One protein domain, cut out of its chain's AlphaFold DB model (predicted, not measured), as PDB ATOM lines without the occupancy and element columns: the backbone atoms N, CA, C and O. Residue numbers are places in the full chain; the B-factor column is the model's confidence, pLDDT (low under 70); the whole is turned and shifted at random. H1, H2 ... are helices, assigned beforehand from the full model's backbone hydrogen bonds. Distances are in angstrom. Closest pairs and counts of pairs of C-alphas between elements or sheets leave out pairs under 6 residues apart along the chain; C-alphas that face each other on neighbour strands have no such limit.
ATOM      1  N   PRO A  78     243.264 258.157 283.355       93.50
ATOM      2  CA  PRO A  78     242.540 259.329 283.830       93.50
ATOM      3  C   PRO A  78     241.382 259.693 282.899       93.50
ATOM      4  O   PRO A  78     241.477 259.521 281.681       93.50
ATOM      5  N   LYS A  79     240.302 260.244 283.474       91.38
ATOM      6  CA  LYS A  79     239.075 260.608 282.740       91.38
ATOM      7  C   LYS A  79     239.347 261.522 281.544       91.38
ATOM      8  O   LYS A  79     238.762 261.322 280.486       91.38
ATOM      9  N   ASP A  80     240.268 262.467 281.702       91.75
ATOM     10  CA  ASP A  80     240.571 263.461 280.673       91.75
ATOM     11  C   ASP A  80     241.572 262.994 279.618       91.75
ATOM     12  O   ASP A  80     241.796 263.713 278.638       91.75
ATOM     13  N   SER A  81     242.157 261.805 279.801       93.69
ATOM     14  CA  SER A  81     243.151 261.278 278.876       93.69
ATOM     15  C   SER A  81     242.531 261.027 277.493       93.69
ATOM     16  O   SER A  81     241.405 260.525 277.407       93.69
ATOM     17  N   PRO A  82     243.256 261.315 276.395       93.88
ATOM     18  CA  PRO A  82     242.775 261.053 275.036       93.88
ATOM     19  C   PRO A  82     242.320 259.606 274.815       93.88
ATOM     20  O   PRO A  82     241.280 259.377 274.203       93.88
ATOM     21  N   LEU A  83     243.023 258.635 275.407       92.31
ATOM     22  CA  LEU A  83     242.643 257.220 275.367       92.31
ATOM     23  C   LEU A  83     241.300 256.942 276.047       92.31
ATOM     24  O   LEU A  83     240.513 256.154 275.534       92.31
ATOM     25  N   LYS A  84     241.014 257.584 277.187       92.06
ATOM     26  CA  LYS A  84     239.735 257.411 277.888       92.06
ATOM     27  C   LYS A  84     238.589 258.101 277.146       92.06
ATOM     28  O   LYS A  84     237.488 257.559 277.091       92.06
ATOM     29  N   LYS A  85     238.864 259.263 276.543       92.94
ATOM     30  CA  LYS A  85     237.903 260.042 275.746       92.94
ATOM     31  C   LYS A  85     237.457 259.345 274.462       92.94
ATOM     32  O   LYS A  85     236.383 259.669 273.970       92.94
ATOM     33  N   LEU A  86     238.219 258.371 273.955       88.00
ATOM     34  CA  LEU A  86     237.770 257.520 272.848       88.00
ATOM     35  C   LEU A  86     236.493 256.729 273.159       88.00
ATOM     36  O   LEU A  86     235.805 256.312 272.231       88.00
ATOM     37  N   GLY A  87     236.205 256.488 274.441       86.69
ATOM     38  CA  GLY A  87     235.212 255.505 274.857       86.69
ATOM     39  C   GLY A  87     235.790 254.089 274.894       86.69
ATOM     40  O   GLY A  87     236.792 253.781 274.246       86.69
ATOM     41  N   ALA A  88     235.165 253.229 275.703       84.31
ATOM     42  CA  ALA A  88     235.660 251.876 275.952       84.31
ATOM     43  C   ALA A  88     235.715 251.054 274.660       84.31
ATOM     44  O   ALA A  88     236.751 250.484 274.350       84.31
ATOM     45  N   GLU A  89     234.640 251.060 273.875       79.38
ATOM     46  CA  GLU A  89     234.528 250.346 272.598       79.38
ATOM     47  C   GLU A  89     235.719 250.586 271.670       79.38
ATOM     48  O   GLU A  89     236.448 249.655 271.326       79.38
ATOM     49  N   LYS A  90     235.963 251.854 271.327       83.06
ATOM     50  CA  LYS A  90     237.030 252.227 270.400       83.06
ATOM     51  C   LYS A  90     238.420 251.989 270.989       83.06
ATOM     52  O   LYS A  90     239.348 251.646 270.260       83.06
ATOM     53  N   PHE A  91     238.576 252.134 272.304       86.62
ATOM     54  CA  PHE A  91     239.813 251.772 272.988       86.62
ATOM     55  C   PHE A  91     240.097 250.268 272.874       86.62
ATOM     56  O   PHE A  91     241.180 249.880 272.439       86.62
ATOM     57  N   TYR A  92     239.136 249.411 273.223       82.88
ATOM     58  CA  TYR A  92     239.338 247.971 273.114       82.88
ATOM     59  C   TYR A  92     239.585 247.592 271.655       82.88
ATOM     60  O   TYR A  92     240.596 246.953 271.392       82.88
ATOM     61  N   SER A  93     238.779 248.062 270.696       79.56
ATOM     62  CA  SER A  93     238.953 247.736 269.270       79.56
ATOM     63  C   SER A  93     240.362 248.058 268.745       79.56
ATOM     64  O   SER A  93     240.983 247.215 268.091       79.56
ATOM     65  N   PHE A  94     240.926 249.210 269.119       81.44
ATOM     66  CA  PHE A  94     242.266 249.643 268.704       81.44
ATOM     67  C   PHE A  94     243.403 248.777 269.250       81.44
ATOM     68  O   PHE A  94     244.386 248.535 268.545       81.44
ATOM     69  N   TRP A  95     243.285 248.312 270.494       80.75
ATOM     70  CA  TRP A  95     244.349 247.563 271.172       80.75
ATOM     71  C   TRP A  95     244.022 246.086 271.413       80.75
ATOM     72  O   TRP A  95     244.799 245.405 272.092       80.75
ATOM     73  N   THR A  96     242.931 245.589 270.817       72.38
ATOM     74  CA  THR A  96     242.551 244.173 270.812       72.38
ATOM     75  C   THR A  96     243.607 243.282 270.164       72.38
ATOM     76  O   THR A  96     244.465 243.699 269.381       72.38
ATOM     77  N   ARG A  97     243.451 241.995 270.469       64.44
ATOM     78  CA  ARG A  97     244.182 240.839 269.961       64.44
ATOM     79  C   ARG A  97     244.244 240.703 268.429       64.44
ATOM     80  O   ARG A  97     245.156 240.055 267.936       64.44
ATOM     81  N   LEU A  98     243.316 241.312 267.681       60.53
ATOM     82  CA  LEU A  98     243.274 241.241 266.210       60.53
ATOM     83  C   LEU A  98     244.263 242.199 265.530       60.53
ATOM     84  O   LEU A  98     244.670 241.968 264.399       60.53
ATOM     85  N   ASN A  99     244.670 243.262 266.227       62.41
ATOM     86  CA  ASN A  99     245.493 244.341 265.673       62.41
ATOM     87  C   ASN A  99     246.923 244.341 266.231       62.41
ATOM     88  O   ASN A  99     247.614 245.367 266.185       62.41
ATOM     89  N   ARG A 100     247.356 243.225 266.828       74.00
ATOM     90  CA  ARG A 100     248.595 243.152 267.601       74.00
ATOM     91  C   ARG A 100     249.445 241.960 267.198       74.00
ATOM     92  O   ARG A 100     248.980 240.828 267.155       74.00
ATOM     93  N   ASP A 101     250.723 242.240 266.999       81.50
ATOM     94  CA  ASP A 101     251.757 241.226 266.873       81.50
ATOM     95  C   ASP A 101     252.147 240.707 268.276       81.50
ATOM     96  O   ASP A 101     252.605 241.501 269.113       81.50
ATOM     97  N   PRO A 102     251.971 239.405 268.573       87.19
ATOM     98  CA  PRO A 102     252.300 238.843 269.883       87.19
ATOM     99  C   PRO A 102     253.788 238.980 270.234       87.19
ATOM    100  O   PRO A 102     254.114 239.126 271.415       87.19
ATOM    101  N   LEU A 103     254.685 239.010 269.240       89.25
ATOM    102  CA  LEU A 103     256.119 239.197 269.472       89.25
ATOM    103  C   LEU A 103     256.405 240.582 270.053       89.25
ATOM    104  O   LEU A 103     257.183 240.707 270.994       89.25
ATOM    105  N   GLN A 104     255.737 241.624 269.557       89.38
ATOM    106  CA  GLN A 104     255.971 242.998 270.016       89.38
ATOM    107  C   GLN A 104     255.603 243.189 271.486       89.38
ATOM    108  O   GLN A 104     256.307 243.888 272.212       89.38
ATOM    109  N   LEU A 105     254.523 242.550 271.947       92.00
ATOM    110  CA  LEU A 105     254.152 242.605 273.359       92.00
ATOM    111  C   LEU A 105     255.130 241.799 274.224       92.00
ATOM    112  O   LEU A 105     255.551 242.289 275.269       92.00
ATOM    113  N   ALA A 106     255.549 240.613 273.771       94.19
ATOM    114  CA  ALA A 106     256.533 239.792 274.477       94.19
ATOM    115  C   ALA A 106     257.913 240.467 274.590       94.19
ATOM    116  O   ALA A 106     258.601 240.291 275.595       94.19
ATOM    117  N   VAL A 107     258.298 241.287 273.604       94.38
ATOM    118  CA  VAL A 107     259.532 242.095 273.622       94.38
ATOM    119  C   VAL A 107     259.531 243.109 274.768       94.38
ATOM    120  O   VAL A 107     260.575 243.344 275.375       94.38
ATOM    121  N   VAL A 108     258.388 243.736 275.063       94.31
ATOM    122  CA  VAL A 108     258.306 244.832 276.047       94.31
ATOM    123  C   VAL A 108     257.795 244.395 277.418       94.31
ATOM    124  O   VAL A 108     258.055 245.078 278.405       94.31
ATOM    125  N   ASP A 109     257.053 243.292 277.491       95.44
ATOM    126  CA  ASP A 109     256.395 242.804 278.703       95.44
ATOM    127  C   ASP A 109     256.321 241.268 278.711       95.44
ATOM    128  O   ASP A 109     255.240 240.691 278.570       95.44
ATOM    129  N   PRO A 110     257.462 240.573 278.886       94.69
ATOM    130  CA  PRO A 110     257.524 239.107 278.849       94.69
ATOM    131  C   PRO A 110     256.721 238.436 279.978       94.69
ATOM    132  O   PRO A 110     256.367 237.260 279.891       94.69
ATOM    133  N   GLU A 111     256.423 239.170 281.053       93.12
ATOM    134  CA  GLU A 111     255.661 238.677 282.203       93.12
ATOM    135  C   GLU A 111     254.166 239.016 282.134       93.12
ATOM    136  O   GLU A 111     253.397 238.528 282.970       93.12
ATOM    137  N   PHE A 112     253.734 239.798 281.141       90.88
ATOM    138  CA  PHE A 112     252.346 240.221 280.956       90.88
ATOM    139  C   PHE A 112     251.783 240.990 282.169       90.88
ATOM    140  O   PHE A 112     250.671 240.730 282.646       90.88
ATOM    141  N   ASN A 113     252.584 241.885 282.757       93.38
ATOM    142  CA  ASN A 113     252.267 242.542 284.027       93.38
ATOM    143  C   ASN A 113     252.438 244.067 284.043       93.38
ATOM    144  O   ASN A 113     252.112 244.693 285.060       93.38
ATOM    145  N   ILE A 114     252.900 244.672 282.950       96.38
ATOM    146  CA  ILE A 114     253.113 246.116 282.855       96.38
ATOM    147  C   ILE A 114     251.835 246.765 282.329       96.38
ATOM    148  O   ILE A 114     251.411 246.505 281.213       96.38
ATOM    149  N   VAL A 115     251.224 247.656 283.109       95.06
ATOM    150  CA  VAL A 115     249.878 248.179 282.814       95.06
ATOM    151  C   VAL A 115     249.806 248.856 281.443       95.06
ATOM    152  O   VAL A 115     248.851 248.646 280.701       95.06
ATOM    153  N   HIS A 116     250.828 249.631 281.084       95.06
ATOM    154  CA  HIS A 116     250.865 250.367 279.819       95.06
ATOM    155  C   HIS A 116     251.490 249.591 278.649       95.06
ATOM    156  O   HIS A 116     251.539 250.129 277.542       95.06
ATOM    157  N   SER A 117     251.958 248.347 278.832       94.06
ATOM    158  CA  SER A 117     252.633 247.604 277.750       94.06
ATOM    159  C   SER A 117     251.744 247.418 276.528       94.06
ATOM    160  O   SER A 117     252.230 247.500 275.401       94.06
ATOM    161  N   MET A 118     250.429 247.304 276.737       89.81
ATOM    162  CA  MET A 118     249.454 247.190 275.657       89.81
ATOM    163  C   MET A 118     249.528 248.345 274.647       89.81
ATOM    164  O   MET A 118     249.338 248.110 273.460       89.81
ATOM    165  N   ILE A 119     249.834 249.568 275.072       90.25
ATOM    166  CA  ILE A 119     249.929 250.725 274.164       90.25
ATOM    167  C   ILE A 119     251.375 251.128 273.865       90.25
ATOM    168  O   ILE A 119     251.622 251.868 272.921       90.25
ATOM    169  N   LEU A 120     252.332 250.618 274.646       91.12
ATOM    170  CA  LEU A 120     253.763 250.858 274.458       91.12
ATOM    171  C   LEU A 120     254.427 249.862 273.499       91.12
ATOM    172  O   LEU A 120     255.446 250.207 272.905       91.12
ATOM    173  N   ALA A 121     253.880 248.653 273.336       90.38
ATOM    174  CA  ALA A 121     254.453 247.613 272.477       90.38
ATOM    175  C   ALA A 121     254.723 248.113 271.048       90.38
ATOM    176  O   ALA A 121     255.820 247.929 270.528       90.38
ATOM    177  N   ASP A 122     253.769 248.843 270.461       84.31
ATOM    178  CA  ASP A 122     253.896 249.382 269.103       84.31
ATOM    179  C   ASP A 122     255.046 250.390 268.972       84.31
ATOM    180  O   ASP A 122     255.727 250.430 267.947       84.31
ATOM    181  N   GLN A 123     255.299 251.189 270.018       84.75
ATOM    182  CA  GLN A 123     256.389 252.169 270.027       84.75
ATOM    183  C   GLN A 123     257.768 251.498 269.979       84.75
ATOM    184  O   GLN A 123     258.690 252.051 269.381       84.75
ATOM    185  N   PHE A 124     257.920 250.341 270.621       83.06
ATOM    186  CA  PHE A 124     259.188 249.610 270.678       83.06
ATOM    187  C   PHE A 124     259.282 248.488 269.640       83.06
ATOM    188  O   PHE A 124     260.234 247.709 269.666       83.06
ATOM    189  N   SER A 125     258.318 248.399 268.723       76.06
ATOM    190  CA  SER A 125     258.369 247.450 267.617       76.06
ATOM    191  C   SER A 125     259.536 247.763 266.672       76.06
ATOM    192  O   SER A 125     259.917 248.921 266.494       76.06
ATOM    193  N   GLY A 126     260.095 246.736 266.022       64.44
ATOM    194  CA  GLY A 126     261.212 246.905 265.080       64.44
ATOM    195  C   GLY A 126     260.882 247.806 263.880       64.44
ATOM    196  O   GLY A 126     261.771 248.462 263.347       64.44
ATOM    197  N   ASN A 127     259.600 247.891 263.507       69.69
ATOM    198  CA  ASN A 127     259.101 248.760 262.434       69.69
ATOM    199  C   ASN A 127     258.614 250.129 262.941       69.69
ATOM    200  O   ASN A 127     258.212 250.979 262.144       69.69
ATOM    201  N   GLY A 128     258.645 250.345 264.258       69.00
ATOM    202  CA  GLY A 128     258.061 251.503 264.916       69.00
ATOM    203  C   GLY A 128     256.534 251.557 264.814       69.00
ATOM    204  O   GLY A 128     255.872 250.792 264.108       69.00
ATOM    205  N   PHE A 129     255.947 252.511 265.530       78.19
ATOM    206  CA  PHE A 129     254.507 252.723 265.489       78.19
ATOM    207  C   PHE A 129     254.126 253.357 264.143       78.19
ATOM    208  O   PHE A 129     254.537 254.480 263.858       78.19
ATOM    209  N   ASN A 130     253.328 252.654 263.328       81.38
ATOM    210  CA  ASN A 130     252.852 253.147 262.035       81.38
ATOM    211  C   ASN A 130     252.211 254.551 262.154       81.38
ATOM    212  O   ASN A 130     251.083 254.662 262.656       81.38
ATOM    213  N   PRO A 131     252.862 255.604 261.621       81.25
ATOM    214  CA  PRO A 131     252.434 256.981 261.821       81.25
ATOM    215  C   PRO A 131     251.158 257.348 261.059       81.25
ATOM    216  O   PRO A 131     250.588 258.402 261.312       81.25
ATOM    217  N   LYS A 132     250.718 256.497 260.120       85.00
ATOM    218  CA  LYS A 132     249.481 256.678 259.346       85.00
ATOM    219  C   LYS A 132     248.256 256.049 260.014       85.00
ATOM    220  O   LYS A 132     247.165 256.146 259.469       85.00
ATOM    221  N   SER A 133     248.435 255.333 261.125       84.44
ATOM    222  CA  SER A 133     247.328 254.662 261.808       84.44
ATOM    223  C   SER A 133     246.595 255.614 262.756       84.44
ATOM    224  O   SER A 133     247.228 256.354 263.507       84.44
ATOM    225  N   ASP A 134     245.263 255.531 262.808       85.81
ATOM    226  CA  ASP A 134     244.452 256.265 263.796       85.81
ATOM    227  C   ASP A 134     244.927 255.995 265.230       85.81
ATOM    228  O   ASP A 134     244.979 256.892 266.074       85.81
ATOM    229  N   ARG A 135     245.348 254.752 265.487       86.81
ATOM    230  CA  ARG A 135     245.906 254.310 266.766       86.81
ATOM    231  C   ARG A 135     247.146 255.114 267.161       86.81
ATOM    232  O   ARG A 135     247.286 255.471 268.330       86.81
ATOM    233  N   PHE A 136     248.016 255.437 266.202       86.88
ATOM    234  CA  PHE A 136     249.187 256.278 266.441       86.88
ATOM    235  C   PHE A 136     248.803 257.714 266.780       86.88
ATOM    236  O   PHE A 136     249.387 258.295 267.690       86.88
ATOM    237  N   HIS A 137     247.820 258.290 266.086       89.81
ATOM    238  CA  HIS A 137     247.380 259.658 266.363       89.81
ATOM    239  C   HIS A 137     246.829 259.794 267.784       89.81
ATOM    240  O   HIS A 137     247.273 260.665 268.528       89.81
ATOM    241  N   VAL A 138     245.974 258.862 268.209       91.69
ATOM    242  CA  VAL A 138     245.470 258.842 269.589       91.69
ATOM    243  C   VAL A 138     246.601 258.635 270.591       91.69
ATOM    244  O   VAL A 138     246.646 259.303 271.625       91.69
ATOM    245  N   TYR A 139     247.519 257.712 270.305       90.69
ATOM    246  CA  TYR A 139     248.682 257.476 271.154       90.69
ATOM    247  C   TYR A 139     249.528 258.745 271.321       90.69
ATOM    248  O   TYR A 139     249.878 259.119 272.438       90.69
ATOM    249  N   LYS A 140     249.815 259.440 270.219       91.50
ATOM    250  CA  LYS A 140     250.570 260.693 270.204       91.50
ATOM    251  C   LYS A 140     249.877 261.770 271.038       91.50
ATOM    252  O   LYS A 140     250.532 262.400 271.863       91.50
ATOM    253  N   ASP A 141     248.570 261.944 270.866       93.00
ATOM    254  CA  ASP A 141     247.794 262.906 271.651       93.00
ATOM    255  C   ASP A 141     247.823 262.555 273.140       93.00
ATOM    256  O   ASP A 141     247.969 263.435 273.987       93.00
ATOM    257  N   HIS A 142     247.749 261.262 273.472       92.50
ATOM    258  CA  HIS A 142     247.885 260.795 274.847       92.50
ATOM    259  C   HIS A 142     249.254 261.124 275.444       92.50
ATOM    260  O   HIS A 142     249.314 261.615 276.568       92.50
ATOM    261  N   VAL A 143     250.339 260.904 274.697       90.19
ATOM    262  CA  VAL A 143     251.695 261.250 275.141       90.19
ATOM    263  C   VAL A 143     251.836 262.757 275.352       90.19
ATOM    264  O   VAL A 143     252.345 263.160 276.393       90.19
ATOM    265  N   ASN A 144     251.343 263.589 274.433       90.12
ATOM    266  CA  ASN A 144     251.360 265.047 274.601       90.12
ATOM    267  C   ASN A 144     250.609 265.466 275.871       90.12
ATOM    268  O   ASN A 144     251.158 266.164 276.718       90.12
ATOM    269  N   TRP A 145     249.402 264.930 276.067       92.88
ATOM    270  CA  TRP A 145     248.582 265.199 277.248       92.88
ATOM    271  C   TRP A 145     249.271 264.818 278.572       92.88
ATOM    272  O   TRP A 145     249.096 265.506 279.583       92.88
ATOM    273  N   ILE A 146     250.057 263.733 278.586       88.00
ATOM    274  CA  ILE A 146     250.890 263.354 279.737       88.00
ATOM    275  C   ILE A 146     251.973 264.411 279.989       88.00
ATOM    276  O   ILE A 146     252.173 264.816 281.135       88.00
ATOM    277  N   MET A 147     252.673 264.835 278.932       81.94
ATOM    278  CA  MET A 147     253.799 265.775 279.019       81.94
ATOM    279  C   MET A 147     253.365 267.183 279.430       81.94
ATOM    280  O   MET A 147     254.129 267.877 280.095       81.94
ATOM    281  N   ASP A 148     252.122 267.560 279.137       85.19
ATOM    282  CA  ASP A 148     251.524 268.831 279.564       85.19
ATOM    283  C   ASP A 148     251.229 268.889 281.083       85.19
ATOM    284  O   ASP A 148     250.703 269.879 281.588       85.19
ATOM    285  N   GLY A 149     251.580 267.842 281.847       68.62
ATOM    286  CA  GLY A 149     251.520 267.845 283.314       68.62
ATOM    287  C   GLY A 149     250.129 267.572 283.892       68.62
ATOM    288  O   GLY A 149     249.881 267.835 285.068       68.62
ATOM    289  N   SER A 150     249.222 267.009 283.092       66.31
ATOM    290  CA  SER A 150     247.798 266.864 283.425       66.31
ATOM    291  C   SER A 150     247.501 266.017 284.677       66.31
ATOM    292  O   SER A 150     246.440 266.169 285.283       66.31
ATOM    293  N   ASN A 151     248.393 265.096 285.071       84.31
ATOM    294  CA  ASN A 151     248.239 264.284 286.285       84.31
ATOM    295  C   ASN A 151     249.576 263.679 286.755       84.31
ATOM    296  O   ASN A 151     250.065 262.713 286.167       84.31
ATOM    297  N   GLN A 152     250.125 264.189 287.863       86.94
ATOM    298  CA  GLN A 152     251.427 263.764 288.398       86.94
ATOM    299  C   GLN A 152     251.490 262.267 288.746       86.94
ATOM    300  O   GLN A 152     252.429 261.572 288.365       86.94
ATOM    301  N   LYS A 153     250.465 261.736 289.425       90.69
ATOM    302  CA  LYS A 153     250.422 260.320 289.825       90.69
ATOM    303  C   LYS A 153     250.399 259.389 288.612       90.69
ATOM    304  O   LYS A 153     251.026 258.331 288.620       90.69
ATOM    305  N   TYR A 154     249.657 259.767 287.573       91.50
ATOM    306  CA  TYR A 154     249.620 259.007 286.331       91.50
ATOM    307  C   TYR A 154     250.949 259.101 285.574       91.50
ATOM    308  O   TYR A 154     251.444 258.079 285.110       91.50
ATOM    309  N   LEU A 155     251.563 260.287 285.515       88.94
ATOM    310  CA  LEU A 155     252.879 260.493 284.906       88.94
ATOM    311  C   LEU A 155     253.959 259.616 285.558       88.94
ATOM    312  O   LEU A 155     254.785 259.036 284.852       88.94
ATOM    313  N   GLU A 156     253.948 259.472 286.884       91.62
ATOM    314  CA  GLU A 156     254.874 258.592 287.609       91.62
ATOM    315  C   GLU A 156     254.699 257.119 287.218       91.62
ATOM    316  O   GLU A 156     255.681 256.427 286.931       91.62
ATOM    317  N   LEU A 157     253.450 256.640 287.160       93.50
ATOM    318  CA  LEU A 157     253.145 255.273 286.736       93.50
ATOM    319  C   LEU A 157     253.543 255.040 285.272       93.50
ATOM    320  O   LEU A 157     254.226 254.060 284.975       93.50
ATOM    321  N   TRP A 158     253.162 255.958 284.382       92.88
ATOM    322  CA  TRP A 158     253.528 255.938 282.969       92.88
ATOM    323  C   TRP A 158     255.043 255.869 282.789       92.88
ATOM    324  O   TRP A 158     255.543 254.998 282.086       92.88
ATOM    325  N   SER A 159     255.786 256.748 283.464       90.56
ATOM    326  CA  SER A 159     257.246 256.821 283.355       90.56
ATOM    327  C   SER A 159     257.910 255.531 283.830       90.56
ATOM    328  O   SER A 159     258.830 255.026 283.183       90.56
ATOM    329  N   LYS A 160     257.419 254.953 284.934       95.88
ATOM    330  CA  LYS A 160     257.902 253.667 285.450       95.88
ATOM    331  C   LYS A 160     257.677 252.539 284.446       95.88
ATOM    332  O   LYS A 160     258.603 251.772 284.178       95.88
ATOM    333  N   ASP A 161     256.473 252.441 283.897       96.88
ATOM    334  CA  ASP A 161     256.120 251.405 282.928       96.88
ATOM    335  C   ASP A 161     256.874 251.591 281.607       96.88
ATOM    336  O   ASP A 161     257.418 250.628 281.071       96.88
ATOM    337  N   PHE A 162     257.022 252.831 281.137       93.88
ATOM    338  CA  PHE A 162     257.819 253.174 279.963       93.88
ATOM    339  C   PHE A 162     259.273 252.713 280.101       93.88
ATOM    340  O   PHE A 162     259.815 252.080 279.194       93.88
ATOM    341  N   ILE A 163     259.914 252.999 281.241       93.06
ATOM    342  CA  ILE A 163     261.299 252.584 281.503       93.06
ATOM    343  C   ILE A 163     261.411 251.057 281.530       93.06
ATOM    344  O   ILE A 163     262.355 250.514 280.954       93.06
ATOM    345  N   LYS A 164     260.457 250.357 282.157       96.50
ATOM    346  CA  LYS A 164     260.427 248.888 282.163       96.50
ATOM    347  C   LYS A 164     260.317 248.322 280.750       96.50
ATOM    348  O   LYS A 164     261.193 247.559 280.357       96.50
ATOM    349  N   CYS A 165     259.318 248.758 279.978       94.44
ATOM    350  CA  CYS A 165     259.124 248.337 278.589       94.44
ATOM    351  C   CYS A 165     260.376 248.585 277.744       94.44
ATOM    352  O   CYS A 165     260.836 247.696 277.037       94.44
ATOM    353  N   LYS A 166     260.982 249.771 277.870       92.50
ATOM    354  CA  LYS A 166     262.226 250.124 277.176       92.50
ATOM    355  C   LYS A 166     263.388 249.208 277.558       92.50
ATOM    356  O   LYS A 166     264.207 248.874 276.705       92.50
ATOM    357  N   ASN A 167     263.509 248.844 278.833       94.00
ATOM    358  CA  ASN A 167     264.583 247.973 279.300       94.00
ATOM    359  C   ASN A 167     264.407 246.536 278.798       94.00
ATOM    360  O   ASN A 167     265.396 245.951 278.362       94.00
ATOM    361  N   TYR A 168     263.178 246.012 278.792       95.69
ATOM    362  CA  TYR A 168     262.876 244.720 278.172       95.69
ATOM    363  C   TYR A 168     263.123 244.756 276.662       95.69
ATOM    364  O   TYR A 168     263.857 243.917 276.156       95.69
ATOM    365  N   ALA A 169     262.675 245.800 275.959       92.06
ATOM    366  CA  ALA A 169     262.912 245.937 274.521       92.06
ATOM    367  C   ALA A 169     264.402 245.959 274.141       92.06
ATOM    368  O   ALA A 169     264.786 245.483 273.078       92.06
ATOM    369  N   LYS A 170     265.265 246.504 275.011       92.31
ATOM    370  CA  LYS A 170     266.725 246.502 274.814       92.31
ATOM    371  C   LYS A 170     267.374 245.136 275.032       92.31
ATOM    372  O   LYS A 170     268.469 244.909 274.521       92.31
ATOM    373  N   LYS A 171     266.773 244.287 275.861       93.50
ATOM    374  CA  LYS A 171     267.272 242.957 276.224       93.50
ATOM    375  C   LYS A 171     266.088 241.987 276.267       93.50
ATOM    376  O   LYS A 171     265.668 241.610 277.364       93.50
TER     377      LYS A 171
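What this domain is: This is residues 78 to 171 of the 240 residues of an uncharacterized protein of Verrucomicrobiaceae bacterium (UniProt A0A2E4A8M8). Picture a ring of helices round short H4: long H6 makes one side, H5 corners off its start, H3 packs near its end, and H1, on H5, leads to H2 opposite. The 94 printed residues, all helix in class, have six named helices, H1 to H6, and no named strand. The whole is compact, with radius of gyration of the C-alphas 12.8 A and spans 32 by 27 by 22 A.

How they stand to each other: Start at the hub, H6, residues 152 to 170. Its residues 164 to 169 touch H3, residues 102 to 108; the closest C-alphas, 108 and 165, are 4.4 A apart. Its residues 161 to 169 touch H4, residues 117 to 124, at a steep tilt of 54 degrees; the closest C-alphas, 124 and 169, are 6.5 A apart. H5, residues 134 to 147, only just touches H6, only at the corner, with 3 pairs of C-alphas within 8 A, closest 146 and 155, 6.2 A. H1, residues 82 to 85, touches H5; the closest C-alphas, 82 and 142, are 5.1 A apart. H2, residues 88 to 95, touches no helix. Every O i to N i+4 pair is within hydrogen-bond range in H2, H5 and H6, against 2 of 3 in H3 and 2 of 4 in H4.

Where its parts are: Find C-alpha 152 at (251.427, 263.764, 288.398); H6 runs 26.8 A to C-alpha 170 at (266.725, 246.502, 274.814). H5 spans 20.2 A.

The domain as a whole: The printed part has no cut and no long link; pLDDT is under 70 at residues 97 to 99, 126 to 128 and 149 to 150.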